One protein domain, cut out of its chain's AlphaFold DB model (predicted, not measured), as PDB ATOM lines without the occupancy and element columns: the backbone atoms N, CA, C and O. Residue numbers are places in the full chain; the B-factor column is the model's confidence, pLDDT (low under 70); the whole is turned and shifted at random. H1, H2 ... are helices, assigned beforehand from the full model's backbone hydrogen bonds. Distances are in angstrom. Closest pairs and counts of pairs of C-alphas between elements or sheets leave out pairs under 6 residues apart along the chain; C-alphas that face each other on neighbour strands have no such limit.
ATOM      1  N   ARG A   4       9.276  -8.206 -31.886       73.50
ATOM      2  CA  ARG A   4       9.116  -8.191 -33.349       73.50
ATOM      3  C   ARG A   4       8.432  -6.921 -33.870       73.50
ATOM      4  O   ARG A   4       8.780  -6.448 -34.943       73.50
ATOM      5  N   ASP A   5       7.513  -6.360 -33.090       76.25
ATOM      6  CA  ASP A   5       6.846  -5.095 -33.399       76.25
ATOM      7  C   ASP A   5       7.840  -3.927 -33.280       76.25
ATOM      8  O   ASP A   5       7.824  -3.019 -34.104       76.25
ATOM      9  N   LEU A   6       8.755  -3.982 -32.300       81.56
ATOM     10  CA  LEU A   6       9.835  -3.000 -32.140       81.56
ATOM     11  C   LEU A   6      10.836  -3.067 -33.300       81.56
ATOM     12  O   LEU A   6      11.217  -2.027 -33.829       81.56
ATOM     13  N   ILE A   7      11.208  -4.275 -33.738       82.88
ATOM     14  CA  ILE A   7      12.069  -4.481 -34.914       82.88
ATOM     15  C   ILE A   7      11.403  -3.912 -36.170       82.88
ATOM     16  O   ILE A   7      12.042  -3.172 -36.905       82.88
ATOM     17  N   GLY A   8      10.107  -4.161 -36.385       80.69
ATOM     18  CA  GLY A   8       9.390  -3.599 -37.535       80.69
ATOM     19  C   GLY A   8       9.342  -2.062 -37.538       80.69
ATOM     20  O   GLY A   8       9.416  -1.443 -38.597       80.69
ATOM     21  N   ILE A   9       9.262  -1.430 -36.362       84.25
ATOM     22  CA  ILE A   9       9.349   0.035 -36.224       84.25
ATOM     23  C   ILE A   9      10.762   0.530 -36.553       84.25
ATOM     24  O   ILE A   9      10.931   1.547 -37.226       84.25
ATOM     25  N   GLU A  10      11.786  -0.184 -36.098       87.12
ATOM     26  CA  GLU A  10      13.174   0.160 -36.393       87.12
ATOM     27  C   GLU A  10      13.540  -0.049 -37.863       87.12
ATOM     28  O   GLU A  10      14.267   0.768 -38.414       87.12
ATOM     29  N   GLU A  11      13.012  -1.078 -38.526       86.62
ATOM     30  CA  GLU A  11      13.196  -1.292 -39.966       86.62
ATOM     31  C   GLU A  11      12.656  -0.104 -40.771       86.62
ATOM     32  O   GLU A  11      13.357   0.420 -41.636       86.62
ATOM     33  N   GLN A  12      11.481   0.420 -40.406       86.50
ATOM     34  CA  GLN A  12      10.929   1.636 -41.016       86.50
ATOM     35  C   GLN A  12      11.803   2.874 -40.760       86.50
ATOM     36  O   GLN A  12      11.947   3.731 -41.634       86.50
ATOM     37  N   LEU A  13      12.408   2.986 -39.572       86.25
ATOM     38  CA  LEU A  13      13.352   4.065 -39.269       86.25
ATOM     39  C   LEU A  13      14.646   3.929 -40.082       86.25
ATOM     40  O   LEU A  13      15.141   4.922 -40.605       86.25
ATOM     41  N   LEU A  14      15.177   2.719 -40.241       88.50
ATOM     42  CA  LEU A  14      16.372   2.464 -41.046       88.50
ATOM     43  C   LEU A  14      16.116   2.758 -42.534       88.50
ATOM     44  O   LEU A  14      16.973   3.343 -43.193       88.50
ATOM     45  N   GLU A  15      14.932   2.433 -43.055       89.06
ATOM     46  CA  GLU A  15      14.523   2.800 -44.420       89.06
ATOM     47  C   GLU A  15      14.406   4.319 -44.604       89.06
ATOM     48  O   GLU A  15      14.812   4.865 -45.632       89.06
ATOM     49  N   ARG A  16      13.875   5.019 -43.595       90.56
ATOM     50  CA  ARG A  16      13.671   6.472 -43.626       90.56
ATOM     51  C   ARG A  16      14.962   7.272 -43.431       90.56
ATOM     52  O   ARG A  16      15.060   8.382 -43.954       90.56
ATOM     53  N   TYR A  17      15.936   6.732 -42.698       90.69
ATOM     54  CA  TYR A  17      17.196   7.398 -42.357       90.69
ATOM     55  C   TYR A  17      18.405   6.591 -42.873       90.69
ATOM     56  O   TYR A  17      18.981   5.790 -42.134       90.69
ATOM     57  N   PRO A  18      18.864   6.830 -44.119       89.44
ATOM     58  CA  PRO A  18      19.952   6.057 -44.732       89.44
ATOM     59  C   PRO A  18      21.277   6.100 -43.959       89.44
ATOM     60  O   PRO A  18      22.037   5.133 -43.964       89.44
ATOM     61  N   GLU A  19      21.566   7.208 -43.272       89.12
ATOM     62  CA  GLU A  19      22.768   7.335 -42.444       89.12
ATOM     63  C   GLU A  19      22.697   6.443 -41.191       89.12
ATOM     64  O   GLU A  19      23.697   5.828 -40.813       89.12
ATOM     65  N   LEU A  20      21.504   6.283 -40.604       89.06
ATOM     66  CA  LEU A  20      21.248   5.319 -39.532       89.06
ATOM     67  C   LEU A  20      21.452   3.888 -40.046       89.06
ATOM     68  O   LEU A  20      22.161   3.103 -39.416       89.06
ATOM     69  N   ALA A  21      20.912   3.568 -41.227       88.69
ATOM     70  CA  ALA A  21      21.087   2.263 -41.866       88.69
ATOM     71  C   ALA A  21      22.556   1.932 -42.162       88.69
ATOM     72  O   ALA A  21      22.990   0.797 -41.955       88.69
ATOM     73  N   ALA A  22      23.349   2.915 -42.593       88.81
ATOM     74  CA  ALA A  22      24.777   2.733 -42.821       88.81
ATOM     75  C   ALA A  22      25.529   2.415 -41.516       88.81
ATOM     76  O   ALA A  22      26.309   1.458 -41.479       88.81
ATOM     77  N   ARG A  23      25.269   3.165 -40.432       88.94
ATOM     78  CA  ARG A  23      25.887   2.918 -39.113       88.94
ATOM     79  C   ARG A  23      25.444   1.576 -38.524       88.94
ATOM     80  O   ARG A  23      26.281   0.834 -38.011       88.94
ATOM     81  N   HIS A  24      24.177   1.200 -38.707       90.06
ATOM     82  CA  HIS A  24      23.645  -0.116 -38.334       90.06
ATOM     83  C   HIS A  24      24.348  -1.256 -39.077       90.06
ATOM     84  O   HIS A  24      24.837  -2.201 -38.461       90.06
ATOM     85  N   ALA A  25      24.499  -1.142 -40.399       85.31
ATOM     86  CA  ALA A  25      25.166  -2.154 -41.214       85.31
ATOM     87  C   ALA A  25      26.665  -2.306 -40.887       85.31
ATOM     88  O   ALA A  25      27.222  -3.399 -41.033       85.31
ATOM     89  N   VAL A  26      27.335  -1.228 -40.468       88.06
ATOM     90  CA  VAL A  26      28.721  -1.270 -39.971       88.06
ATOM     91  C   VAL A  26      28.783  -1.977 -38.619       88.06
ATOM     92  O   VAL A  26      29.537  -2.942 -38.496       88.06
ATOM     93  N   ALA A  27      27.953  -1.573 -37.654       86.56
ATOM     94  CA  ALA A  27      27.905  -2.186 -36.325       86.56
ATOM     95  C   ALA A  27      27.565  -3.683 -36.391       86.56
ATOM     96  O   ALA A  27      28.221  -4.499 -35.748       86.56
ATOM     97  N   ARG A  28      26.616  -4.069 -37.253       86.31
ATOM     98  CA  ARG A  28      26.253  -5.471 -37.496       86.31
ATOM     99  C   ARG A  28      27.431  -6.294 -38.012       86.31
ATOM    100  O   ARG A  28      27.649  -7.408 -37.550       86.31
ATOM    101  N   ARG A  29      28.176  -5.770 -38.994       82.75
ATOM    102  CA  ARG A  29      29.342  -6.471 -39.558       82.75
ATOM    103  C   ARG A  29      30.457  -6.622 -38.528       82.75
ATOM    104  O   ARG A  29      30.996  -7.715 -38.411       82.75
ATOM    105  N   ALA A  30      30.762  -5.556 -37.790       81.88
ATOM    106  CA  ALA A  30      31.789  -5.580 -36.754       81.88
ATOM    107  C   ALA A  30      31.430  -6.563 -35.627       81.88
ATOM    108  O   ALA A  30      32.236  -7.420 -35.286       81.88
ATOM    109  N   GLY A  31      30.195  -6.516 -35.116       78.50
ATOM    110  CA  GLY A  31      29.754  -7.438 -34.068       78.50
ATOM    111  C   GLY A  31      29.756  -8.904 -34.517       78.50
ATOM    112  O   GLY A  31      30.239  -9.760 -33.785       78.50
ATOM    113  N   ALA A  32      29.322  -9.204 -35.747       76.69
ATOM    114  CA  ALA A  32      29.388 -10.568 -36.285       76.69
ATOM    115  C   ALA A  32      30.835 -11.087 -36.431       76.69
ATOM    116  O   ALA A  32      31.107 -12.261 -36.170       76.69
ATOM    117  N   GLN A  33      31.773 -10.219 -36.829       79.75
ATOM    118  CA  GLN A  33      33.197 -10.562 -36.915       79.75
ATOM    119  C   GLN A  33      33.790 -10.887 -35.540       79.75
ATOM    120  O   GLN A  33      34.501 -11.882 -35.410       79.75
ATOM    121  N   GLU A  34      33.459 -10.107 -34.511       77.44
ATOM    122  CA  GLU A  34      33.930 -10.350 -33.143       77.44
ATOM    123  C   GLU A  34      33.366 -11.650 -32.556       77.44
ATOM    124  O   GLU A  34      34.113 -12.428 -31.961       77.44
ATOM    125  N   ILE A  35      32.083 -11.951 -32.788       75.69
ATOM    126  CA  ILE A  35      31.475 -13.228 -32.371       75.69
ATOM    127  C   ILE A  35      32.163 -14.408 -33.073       75.69
ATOM    128  O   ILE A  35      32.532 -15.386 -32.425       75.69
ATOM    129  N   THR A  36      32.426 -14.292 -34.376       73.38
ATOM    130  CA  THR A  36      33.165 -15.319 -35.133       73.38
ATOM    131  C   THR A  36      34.580 -15.517 -34.577       73.38
ATOM    132  O   THR A  36      35.061 -16.644 -34.478       73.38
ATOM    133  N   ALA A  37      35.247 -14.436 -34.162       74.06
ATOM    134  CA  ALA A  37      36.568 -14.509 -33.545       74.06
ATOM    135  C   ALA A  37      36.536 -15.167 -32.153       74.06
ATOM    136  O   ALA A  37      37.464 -15.900 -31.812       74.06
ATOM    137  N   VAL A  38      35.483 -14.940 -31.357       74.25
ATOM    138  CA  VAL A  38      35.258 -15.645 -30.081       74.25
ATOM    139  C   VAL A  38      35.110 -17.149 -30.318       74.25
ATOM    140  O   VAL A  38      35.807 -17.926 -29.666       74.25
ATOM    141  N   ILE A  39      34.280 -17.550 -31.287       68.94
ATOM    142  CA  ILE A  39      34.084 -18.960 -31.662       68.94
ATOM    143  C   ILE A  39      35.422 -19.596 -32.058       68.94
ATOM    144  O   ILE A  39      35.826 -20.597 -31.472       68.94
ATOM    145  N   GLY A  40      36.168 -18.965 -32.971       69.12
ATOM    146  CA  GLY A  40      37.450 -19.499 -33.438       69.12
ATOM    147  C   GLY A  40      38.516 -19.617 -32.340       69.12
ATOM    148  O   GLY A  40      39.308 -20.559 -32.353       69.12
ATOM    149  N   ARG A  41      38.540 -18.700 -31.359       72.81
ATOM    150  CA  ARG A  41      39.457 -18.791 -30.206       72.81
ATOM    151  C   ARG A  41      39.129 -19.975 -29.298       72.81
ATOM    152  O   ARG A  41      40.052 -20.638 -28.832       72.81
ATOM    153  N   LEU A  42      37.846 -20.244 -29.063       64.81
ATOM    154  CA  LEU A  42      37.402 -21.349 -28.210       64.81
ATOM    155  C   LEU A  42      37.590 -22.709 -28.883       64.81
ATOM    156  O   LEU A  42      38.094 -23.637 -28.254       64.81
ATOM    157  N   GLU A  43      37.289 -22.807 -30.179       64.06
ATOM    158  CA  GLU A  43      37.563 -24.011 -30.970       64.06
ATOM    159  C   GLU A  43      39.063 -24.354 -30.983       64.06
ATOM    160  O   GLU A  43      39.433 -25.520 -30.849       64.06
ATOM    161  N   ALA A  44      39.936 -23.343 -31.081       66.19
ATOM    162  CA  ALA A  44      41.387 -23.530 -31.037       66.19
ATOM    163  C   ALA A  44      41.923 -23.901 -29.642       66.19
ATOM    164  O   ALA A  44      42.937 -24.594 -29.544       66.19
ATOM    165  N   ALA A  45      41.263 -23.449 -28.570       63.78
ATOM    166  CA  ALA A  45      41.638 -23.754 -27.188       63.78
ATOM    167  C   ALA A  45      41.190 -25.157 -26.735       63.78
ATOM    168  O   ALA A  45      41.726 -25.683 -25.761       63.78
ATOM    169  N   GLY A  46      40.231 -25.778 -27.433       44.53
ATOM    170  CA  GLY A  46      39.685 -27.089 -27.068       44.53
ATOM    171  C   GLY A  46      38.866 -27.087 -25.768       44.53
ATOM    172  O   GLY A  46      38.583 -28.155 -25.225       44.53
ATOM    173  N   GLU A  47      38.492 -25.909 -25.264       47.41
ATOM    174  CA  GLU A  47      37.694 -25.733 -24.049       47.41
ATOM    175  C   GLU A  47      36.193 -25.753 -24.370       47.41
ATOM    176  O   GLU A  47      35.706 -25.025 -25.231       47.41
ATOM    177  N   THR A  48      35.443 -26.583 -23.643       50.91
ATOM    178  CA  THR A  48      33.983 -26.746 -23.749       50.91
ATOM    179  C   THR A  48      33.235 -26.051 -22.603       50.91
ATOM    180  O   THR A  48      32.193 -26.529 -22.150       50.91
ATOM    181  N   ASP A  49      33.756 -24.923 -22.111       57.78
ATOM    182  CA  ASP A  49      33.055 -24.102 -21.119       57.78
ATOM    183  C   ASP A  49      32.021 -23.200 -21.812       57.78
ATOM    184  O   ASP A  49      32.296 -22.076 -22.243       57.78
ATOM    185  N   ALA A  50      30.802 -23.729 -21.922       54.56
ATOM    186  CA  ALA A  50      29.655 -23.016 -22.470       54.56
ATOM    187  C   ALA A  50      29.342 -21.721 -21.698       54.56
ATOM    188  O   ALA A  50      28.934 -20.738 -22.310       54.56
ATOM    189  N   GLY A  51      29.598 -21.678 -20.385       56.50
ATOM    190  CA  GLY A  51      29.372 -20.488 -19.566       56.50
ATOM    191  C   GLY A  51      30.381 -19.382 -19.873       56.50
ATOM    192  O   GLY A  51      30.003 -18.218 -20.022       56.50
ATOM    193  N   ALA A  52      31.656 -19.739 -20.048       64.31
ATOM    194  CA  ALA A  52      32.687 -18.803 -20.494       64.31
ATOM    195  C   ALA A  52      32.402 -18.272 -21.911       64.31
ATOM    196  O   ALA A  52      32.575 -17.077 -22.161       64.31
ATOM    197  N   PHE A  53      31.902 -19.120 -22.817       65.50
ATOM    198  CA  PHE A  53      31.453 -18.701 -24.149       65.50
ATOM    199  C   PHE A  53      30.286 -17.712 -24.076       65.50
ATOM    200  O   PHE A  53      30.376 -16.619 -24.637       65.50
ATOM    201  N   VAL A  54      29.225 -18.051 -23.338       66.69
ATOM    202  CA  VAL A  54      28.050 -17.188 -23.138       66.69
ATOM    203  C   VAL A  54      28.462 -15.837 -22.550       66.69
ATOM    204  O   VAL A  54      28.019 -14.796 -23.039       66.69
ATOM    205  N   ALA A  55      29.360 -15.823 -21.559       69.75
ATOM    206  CA  ALA A  55      29.886 -14.591 -20.977       69.75
ATOM    207  C   ALA A  55      30.670 -13.749 -21.999       69.75
ATOM    208  O   ALA A  55      30.465 -12.536 -22.078       69.75
ATOM    209  N   GLN A  56      31.531 -14.370 -22.812       73.88
ATOM    210  CA  GLN A  56      32.297 -13.662 -23.841       73.88
ATOM    211  C   GLN A  56      31.403 -13.093 -24.946       73.88
ATOM    212  O   GLN A  56      31.579 -11.935 -25.327       73.88
ATOM    213  N   VAL A  57      30.417 -13.851 -25.430       77.88
ATOM    214  CA  VAL A  57      29.483 -13.343 -26.445       77.88
ATOM    215  C   VAL A  57      28.594 -12.235 -25.869       77.88
ATOM    216  O   VAL A  57      28.419 -11.209 -26.523       77.88
ATOM    217  N   SER A  58      28.129 -12.359 -24.620       77.19
ATOM    218  CA  SER A  58      27.358 -11.299 -23.940       77.19
ATOM    219  C   SER A  58      28.148  -9.989 -23.823       77.19
ATOM    220  O   SER A  58      27.595  -8.904 -24.011       77.19
ATOM    221  N   LEU A  59      29.455 -10.070 -23.543       81.44
ATOM    222  CA  LEU A  59      30.339  -8.900 -23.509       81.44
ATOM    223  C   LEU A  59      30.464  -8.244 -24.889       81.44
ATOM    224  O   LEU A  59      30.371  -7.021 -24.991       81.44
ATOM    225  N   VAL A  60      30.627  -9.045 -25.947       82.69
ATOM    226  CA  VAL A  60      30.686  -8.546 -27.331       82.69
ATOM    227  C   VAL A  60      29.369  -7.878 -27.732       82.69
ATOM    228  O   VAL A  60      29.387  -6.797 -28.316       82.69
ATOM    229  N   GLN A  61      28.224  -8.468 -27.378       82.31
ATOM    230  CA  GLN A  61      26.903  -7.903 -27.659       82.31
ATOM    231  C   GLN A  61      26.686  -6.562 -26.956       82.31
ATOM    232  O   GLN A  61      26.264  -5.600 -27.599       82.31
ATOM    233  N   ARG A  62      27.027  -6.466 -25.663       84.94
ATOM    234  CA  ARG A  62      26.949  -5.203 -24.916       84.94
ATOM    235  C   ARG A  62      27.846  -4.135 -25.542       84.94
ATOM    236  O   ARG A  62      27.368  -3.044 -25.833       84.94
ATOM    237  N   ALA A  63      29.105  -4.464 -25.826       85.75
ATOM    238  CA  ALA A  63      30.044  -3.529 -26.444       85.75
ATOM    239  C   ALA A  63      29.577  -3.063 -27.837       85.75
ATOM    240  O   ALA A  63      29.704  -1.885 -28.176       85.75
ATOM    241  N   ALA A  64      28.996  -3.960 -28.639       86.69
ATOM    242  CA  ALA A  64      28.450  -3.624 -29.951       86.69
ATOM    243  C   ALA A  64      27.229  -2.695 -29.854       86.69
ATOM    244  O   ALA A  64      27.119  -1.754 -30.642       86.69
ATOM    245  N   LEU A  65      26.336  -2.924 -28.885       89.50
ATOM    246  CA  LEU A  65      25.178  -2.064 -28.634       89.50
ATOM    247  C   LEU A  65      25.584  -0.680 -28.119       89.50
ATOM    248  O   LEU A  65      25.091   0.322 -28.634       89.50
ATOM    249  N   GLU A  66      26.502  -0.607 -27.156       88.44
ATOM    250  CA  GLU A  66      27.029   0.658 -26.629       88.44
ATOM    251  C   GLU A  66      27.753   1.458 -27.720       88.44
ATOM    252  O   GLU A  66      27.508   2.657 -27.892       88.44
ATOM    253  N   GLY A  67      28.600   0.790 -28.509       87.19
ATOM    254  CA  GLY A  67      29.296   1.396 -29.642       87.19
ATOM    255  C   GLY A  67      28.329   1.899 -30.715       87.19
ATOM    256  O   GLY A  67      28.487   3.011 -31.224       87.19
ATOM    257  N   TYR A  68      27.287   1.124 -31.021       90.94
ATOM    258  CA  TYR A  68      26.231   1.546 -31.936       90.94
ATOM    259  C   TYR A  68      25.473   2.764 -31.402       90.94
ATOM    260  O   TYR A  68      25.369   3.757 -32.120       90.94
ATOM    261  N   ALA A  69      25.021   2.738 -30.148       90.38
ATOM    262  CA  ALA A  69      24.304   3.841 -29.514       90.38
ATOM    263  C   ALA A  69      25.129   5.134 -29.488       90.38
ATOM    264  O   ALA A  69      24.629   6.204 -29.840       90.38
ATOM    265  N   ALA A  70      26.419   5.036 -29.158       90.69
ATOM    266  CA  ALA A  70      27.347   6.156 -29.253       90.69
ATOM    267  C   ALA A  70      27.462   6.676 -30.695       90.69
ATOM    268  O   ALA A  70      27.480   7.887 -30.914       90.69
ATOM    269  N   SER A  71      27.490   5.773 -31.681       88.75
ATOM    270  CA  SER A  71      27.565   6.141 -33.092       88.75
ATOM    271  C   SER A  71      26.281   6.779 -33.624       88.75
ATOM    272  O   SER A  71      26.368   7.567 -34.548       88.75
ATOM    273  N   VAL A  72      25.095   6.495 -33.090       90.44
ATOM    274  CA  VAL A  72      23.832   7.068 -33.607       90.44
ATOM    275  C   VAL A  72      23.313   8.236 -32.770       90.44
ATOM    276  O   VAL A  72      22.283   8.831 -33.094       90.44
ATOM    277  N   ARG A  73      24.036   8.609 -31.709       87.38
ATOM    278  CA  ARG A  73      23.697   9.741 -30.845       87.38
ATOM    279  C   ARG A  73      23.608  11.039 -31.653       87.38
ATOM    280  O   ARG A  73      24.549  11.414 -32.346       87.38
ATOM    281  N   GLY A  74      22.476  11.732 -31.524       85.81
ATOM    282  CA  GLY A  74      22.211  13.002 -32.211       85.81
ATOM    283  C   GLY A  74      21.901  12.872 -33.706       85.81
ATOM    284  O   GLY A  74      21.771  13.885 -34.383       85.81
ATOM    285  N   LEU A  75      21.789  11.647 -34.228       87.94
ATOM    286  CA  LEU A  75      21.486  11.390 -35.637       87.94
ATOM    287  C   LEU A  75      19.981  11.424 -35.921       87.94
ATOM    288  O   LEU A  75      19.556  11.749 -37.029       87.94
ATOM    289  N   LEU A  76      19.179  11.099 -34.909       87.62
ATOM    290  CA  LEU A  76      17.727  11.162 -34.963       87.62
ATOM    291  C   LEU A  76      17.202  12.343 -34.141       87.62
ATOM    292  O   LEU A  76      17.795  12.679 -33.112       87.62
ATOM    293  N   PRO A  77      16.078  12.941 -34.566       89.81
ATOM    294  CA  PRO A  77      15.335  13.896 -33.757       89.81
ATOM    295  C   PRO A  77      14.956  13.325 -32.380       89.81
ATOM    296  O   PRO A  77      14.637  12.140 -32.256       89.81
ATOM    297  N   GLU A  78      14.972  14.170 -31.345       87.19
ATOM    298  CA  GLU A  78      14.676  13.762 -29.960       87.19
ATOM    299  C   GLU A  78      13.270  13.163 -29.804       87.19
ATOM    300  O   GLU A  78      13.071  12.265 -28.989       87.19
ATOM    301  N   ASP A  79      12.303  13.598 -30.613       88.38
ATOM    302  CA  ASP A  79      10.936  13.076 -30.638       88.38
ATOM    303  C   ASP A  79      10.857  11.642 -31.179       88.38
ATOM    304  O   ASP A  79      10.120  10.822 -30.630       88.38
ATOM    305  N   GLU A  80      11.646  11.296 -32.200       86.56
ATOM    306  CA  GLU A  80      11.720   9.923 -32.720       86.56
ATOM    307  C   GLU A  80      12.405   8.987 -31.711       86.56
ATOM    308  O   GLU A  80      11.950   7.858 -31.504       86.56
ATOM    309  N   VAL A  81      13.444   9.470 -31.021       86.81
ATOM    310  CA  VAL A  81      14.115   8.723 -29.944       86.81
ATOM    311  C   VAL A  81      13.170   8.515 -28.757       86.81
ATOM    312  O   VAL A  81      13.000   7.386 -28.300       86.81
ATOM    313  N   ALA A  82      12.477   9.561 -28.300       87.50
ATOM    314  CA  ALA A  82      11.517   9.474 -27.199       87.50
ATOM    315  C   ALA A  82      10.326   8.562 -27.534       87.50
ATOM    316  O   ALA A  82       9.859   7.793 -26.685       87.50
ATOM    317  N   ARG A  83       9.847   8.600 -28.786       87.44
ATOM    318  CA  ARG A  83       8.801   7.692 -29.270       87.44
ATOM    319  C   ARG A  83       9.276   6.246 -29.238       87.44
ATOM    320  O   ARG A  83       8.543   5.385 -28.760       87.44
ATOM    321  N   TRP A  84      10.494   5.981 -29.699       88.50
ATOM    322  CA  TRP A  84      11.082   4.645 -29.650       88.50
ATOM    323  C   TRP A  84      11.257   4.147 -28.206       88.50
ATOM    324  O   TRP A  84      10.831   3.032 -27.909       88.50
ATOM    325  N   ILE A  85      11.770   4.983 -27.293       87.44
ATOM    326  CA  ILE A  85      11.914   4.661 -25.860       87.44
ATOM    327  C   ILE A  85      10.557   4.308 -25.247       87.44
ATOM    328  O   ILE A  85      10.415   3.278 -24.596       87.44
ATOM    329  N   THR A  86       9.523   5.105 -25.529       87.44
ATOM    330  CA  THR A  86       8.160   4.854 -25.031       87.44
ATOM    331  C   THR A  86       7.618   3.512 -25.526       87.44
ATOM    332  O   THR A  86       7.004   2.760 -24.770       87.44
ATOM    333  N   VAL A  87       7.849   3.193 -26.804       84.00
ATOM    334  CA  VAL A  87       7.456   1.911 -27.400       84.00
ATOM    335  C   VAL A  87       8.230   0.767 -26.749       84.00
ATOM    336  O   VAL A  87       7.612  -0.234 -26.399       84.00
ATOM    337  N   ARG A  88       9.542   0.909 -26.549       86.12
ATOM    338  CA  ARG A  88      10.384  -0.084 -25.875       86.12
ATOM    339  C   ARG A  88       9.922  -0.332 -24.437       86.12
ATOM    340  O   ARG A  88       9.736  -1.485 -24.065       86.12
ATOM    341  N   ASP A  89       9.706   0.715 -23.648       83.44
ATOM    342  CA  ASP A  89       9.351   0.614 -22.224       83.44
ATOM    343  C   ASP A  89       7.937   0.056 -22.013       83.44
ATOM    344  O   ASP A  89       7.641  -0.563 -20.990       83.44
ATOM    345  N   ALA A  90       7.056   0.214 -23.004       80.06
ATOM    346  CA  ALA A  90       5.750  -0.436 -23.021       80.06
ATOM    347  C   ALA A  90       5.829  -1.963 -23.253       80.06
ATOM    348  O   ALA A  90       4.811  -2.659 -23.139       80.06
ATOM    349  N   LEU A  91       7.005  -2.510 -23.589       70.44
ATOM    350  CA  LEU A  91       7.224  -3.944 -23.771       70.44
ATOM    351  C   LEU A  91       7.600  -4.624 -22.455       70.44
ATOM    352  O   LEU A  91       8.307  -4.089 -21.608       70.44
ATOM    353  N   LYS A  92       7.186  -5.885 -22.315       64.81
ATOM    354  CA  LYS A  92       7.719  -6.775 -21.278       64.81
ATOM    355  C   LYS A  92       9.004  -7.413 -21.794       64.81
ATOM    356  O   LYS A  92       8.943  -8.451 -22.451       64.81
ATOM    357  N   LEU A  93      10.126  -6.756 -21.528       63.12
ATOM    358  CA  LEU A  93      11.466  -7.205 -21.906       63.12
ATOM    359  C   LEU A  93      11.959  -8.305 -20.945       63.12
ATOM    360  O   LEU A  93      11.676  -8.259 -19.746       63.12
ATOM    361  N   ASN A  94      12.639  -9.326 -21.473       62.41
ATOM    362  CA  ASN A  94      13.364 -10.317 -20.665       62.41
ATOM    363  C   ASN A  94      14.754  -9.776 -20.259       62.41
ATOM    364  O   ASN A  94      15.075  -8.623 -20.537       62.41
ATOM    365  N   ALA A  95      15.573 -10.578 -19.572       58.94
ATOM    366  CA  ALA A  95      16.892 -10.128 -19.121       58.94
ATOM    367  C   ALA A  95      17.858  -9.847 -20.297       58.94
ATOM    368  O   ALA A  95      18.610  -8.878 -20.239       58.94
ATOM    369  N   TYR A  96      17.752 -10.589 -21.401       61.69
ATOM    370  CA  TYR A  96      18.488 -10.353 -22.648       61.69
ATOM    371  C   TYR A  96      18.104  -9.020 -23.292       61.69
ATOM    372  O   TYR A  96      18.949  -8.249 -23.742       61.69
ATOM    373  N   ASP A  97      16.812  -8.713 -23.275       69.44
ATOM    374  CA  ASP A  97      16.247  -7.480 -23.797       69.44
ATOM    375  C   ASP A  97      16.474  -6.283 -22.857       69.44
ATOM    376  O   ASP A  97      16.308  -5.141 -23.285       69.44
ATOM    377  N   ALA A  98      16.884  -6.500 -21.601       73.19
ATOM    378  CA  ALA A  98      17.209  -5.416 -20.669       73.19
ATOM    379  C   ALA A  98      18.374  -4.550 -21.180       73.19
ATOM    380  O   ALA A  98      18.390  -3.348 -20.926       73.19
ATOM    381  N   LEU A  99      19.265  -5.121 -22.003       72.56
ATOM    382  CA  LEU A  99      20.330  -4.388 -22.700       72.56
ATOM    383  C   LEU A  99      19.790  -3.260 -23.592       72.56
ATOM    384  O   LEU A  99      20.487  -2.279 -23.834       72.56
ATOM    385  N   LEU A 100      18.548  -3.374 -24.078       81.44
ATOM    386  CA  LEU A 100      17.900  -2.321 -24.863       81.44
ATOM    387  C   LEU A 100      17.538  -1.110 -24.003       81.44
ATOM    388  O   LEU A 100      17.480  -0.000 -24.531       81.44
ATOM    389  N   GLY A 101      17.278  -1.326 -22.710       77.44
ATOM    390  CA  GLY A 101      17.038  -0.283 -21.713       77.44
ATOM    391  C   GLY A 101      18.276   0.570 -21.449       77.44
ATOM    392  O   GLY A 101      18.156   1.779 -21.310       77.44
ATOM    393  N   ASP A 102      19.459  -0.046 -21.463       77.12
ATOM    394  CA  ASP A 102      20.722   0.615 -21.111       77.12
ATOM    395  C   ASP A 102      21.246   1.565 -22.204       77.12
ATOM    396  O   ASP A 102      22.006   2.490 -21.914       77.12
ATOM    397  N   VAL A 103      20.875   1.332 -23.470       80.00
ATOM    398  CA  VAL A 103      21.470   2.034 -24.625       80.00
ATOM    399  C   VAL A 103      20.565   3.071 -25.296       80.00
ATOM    400  O   VAL A 103      21.076   3.891 -26.056       80.00
ATOM    401  N   ASP A 104      19.253   3.053 -25.031       86.06
ATOM    402  CA  ASP A 104      18.275   4.076 -25.467       86.06
ATOM    403  C   ASP A 104      18.333   4.474 -26.970       86.06
ATOM    404  O   ASP A 104      17.985   5.594 -27.347       86.06
ATOM    405  N   ALA A 105      18.782   3.580 -27.860       88.88
ATOM    406  CA  ALA A 105      19.110   3.927 -29.245       88.88
ATOM    407  C   ALA A 105      18.209   3.231 -30.282       88.88
ATOM    408  O   ALA A 105      18.202   1.999 -30.356       88.88
ATOM    409  N   PRO A 106      17.533   3.979 -31.176       88.19
ATOM    410  CA  PRO A 106      16.774   3.373 -32.264       88.19
ATOM    411  C   PRO A 106      17.652   2.541 -33.212       88.19
ATOM    412  O   PRO A 106      18.721   2.967 -33.661       88.19
ATOM    413  N   GLY A 107      17.195   1.328 -33.517       85.56
ATOM    414  CA  GLY A 107      17.926   0.319 -34.290       85.56
ATOM    415  C   GLY A 107      18.722  -0.660 -33.420       85.56
ATOM    416  O   GLY A 107      19.268  -1.633 -33.948       85.56
ATOM    417  N   ALA A 108      18.771  -0.443 -32.099       87.12
ATOM    418  CA  ALA A 108      19.424  -1.343 -31.155       87.12
ATOM    419  C   ALA A 108      18.713  -2.701 -31.060       87.12
ATOM    420  O   ALA A 108      19.395  -3.717 -30.958       87.12
ATOM    421  N   ALA A 109      17.379  -2.764 -31.154       86.44
ATOM    422  CA  ALA A 109      16.664  -4.043 -31.075       86.44
ATOM    423  C   ALA A 109      16.925  -4.926 -32.305       86.44
ATOM    424  O   ALA A 109      17.137  -6.134 -32.178       86.44
ATOM    425  N   SER A 110      16.987  -4.309 -33.482       85.25
ATOM    426  CA  SER A 110      17.323  -4.912 -34.770       85.25
ATOM    427  C   SER A 110      18.791  -5.303 -34.820       85.25
ATOM    428  O   SER A 110      19.135  -6.327 -35.400       85.25
ATOM    429  N   LEU A 111      19.682  -4.509 -34.214       85.75
ATOM    430  CA  LEU A 111      21.089  -4.879 -34.075       85.75
ATOM    431  C   LEU A 111      21.241  -6.090 -33.145       85.75
ATOM    432  O   LEU A 111      21.884  -7.061 -33.529       85.75
ATOM    433  N   LEU A 112      20.587  -6.075 -31.982       84.50
ATOM    434  CA  LEU A 112      20.598  -7.176 -31.017       84.50
ATOM    435  C   LEU A 112      20.003  -8.473 -31.587       84.50
ATOM    436  O   LEU A 112      20.422  -9.560 -31.210       84.50
ATOM    437  N   ASP A 113      19.015  -8.384 -32.481       79.75
ATOM    438  CA  ASP A 113      18.433  -9.556 -33.158       79.75
ATOM    439  C   ASP A 113      19.389 -10.147 -34.208       79.75
ATOM    440  O   ASP A 113      19.481 -11.358 -34.386       79.75
ATOM    441  N   ARG A 114      20.161  -9.282 -34.878       78.94
ATOM    442  CA  ARG A 114      21.136  -9.668 -35.907       78.94
ATOM    443  C   ARG A 114      22.447 -10.212 -35.350       78.94
ATOM    444  O   ARG A 114      23.152 -10.884 -36.095       78.94
ATOM    445  N   LEU A 115      22.781  -9.913 -34.096       74.69
ATOM    446  CA  LEU A 115      23.972 -10.437 -33.411       74.69
ATOM    447  C   LEU A 115      23.758 -11.843 -32.825       74.69
ATOM    448  O   LEU A 115      24.565 -12.275 -32.009       74.69
ATOM    449  N   GLU A 116      22.701 -12.523 -33.293       58.75
ATOM    450  CA  GLU A 116      22.128 -13.768 -32.775       58.75
ATOM    451  C   GLU A 116      21.763 -13.657 -31.291       58.75
ATOM    452  O   GLU A 116      22.478 -13.076 -30.479       58.75
TER     453      GLU A 116
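This is residues 4 to 116 of the 295 residues of an uncharacterized protein of Microbacterium sp. Root1433D1 (UniProt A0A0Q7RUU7). A long helical hairpin, H2 and H3, makes the long axis, and residues 43 to 49 stick out at its turn. H1, H4, H5 and H6 gather near its other end, with H6 between H1 and the hairpin. The printed part has 113 residues with six named helices, H1 to H6, all helix and compact: radius of gyration of the C-alphas 15.0 A, spans 49 by 29 by 21 A.

H1, residues 4 to 16, begins with C-alpha 4 at (9.116, -8.191, -33.349). H2, residues 18 to 45, measures 40.8 A; H3, residues 50 to 72, 32.6 A. H4 is residues 78 to 89, H5 99 to 103. H6, residues 108 to 114, ends with C-alpha 114 at (21.136, -9.668, -35.907).

Hairpin H2 and H3 touch at a shallow tilt of 20 degrees, opposite ways; closest C-alphas, Gly 31 and Ala 64, 5.8 A. H6 touches residues 6 to 11 of H1, about perpendicular at 76 degrees; closest C-alphas, Ile 7 and Ser 110, 5.3 A. H4 and H5 only just touch, with 3 C-alpha pairs within 8 A. H5 has 0 of 1 O i to N i+4 and 1 of 2 O i to N i+3 pairs within hydrogen-bond range.

The printed part has no cut, and no link is long. Residues 39 to 40, 42 to 55, 92 to 97 and 116 have pLDDT under 70.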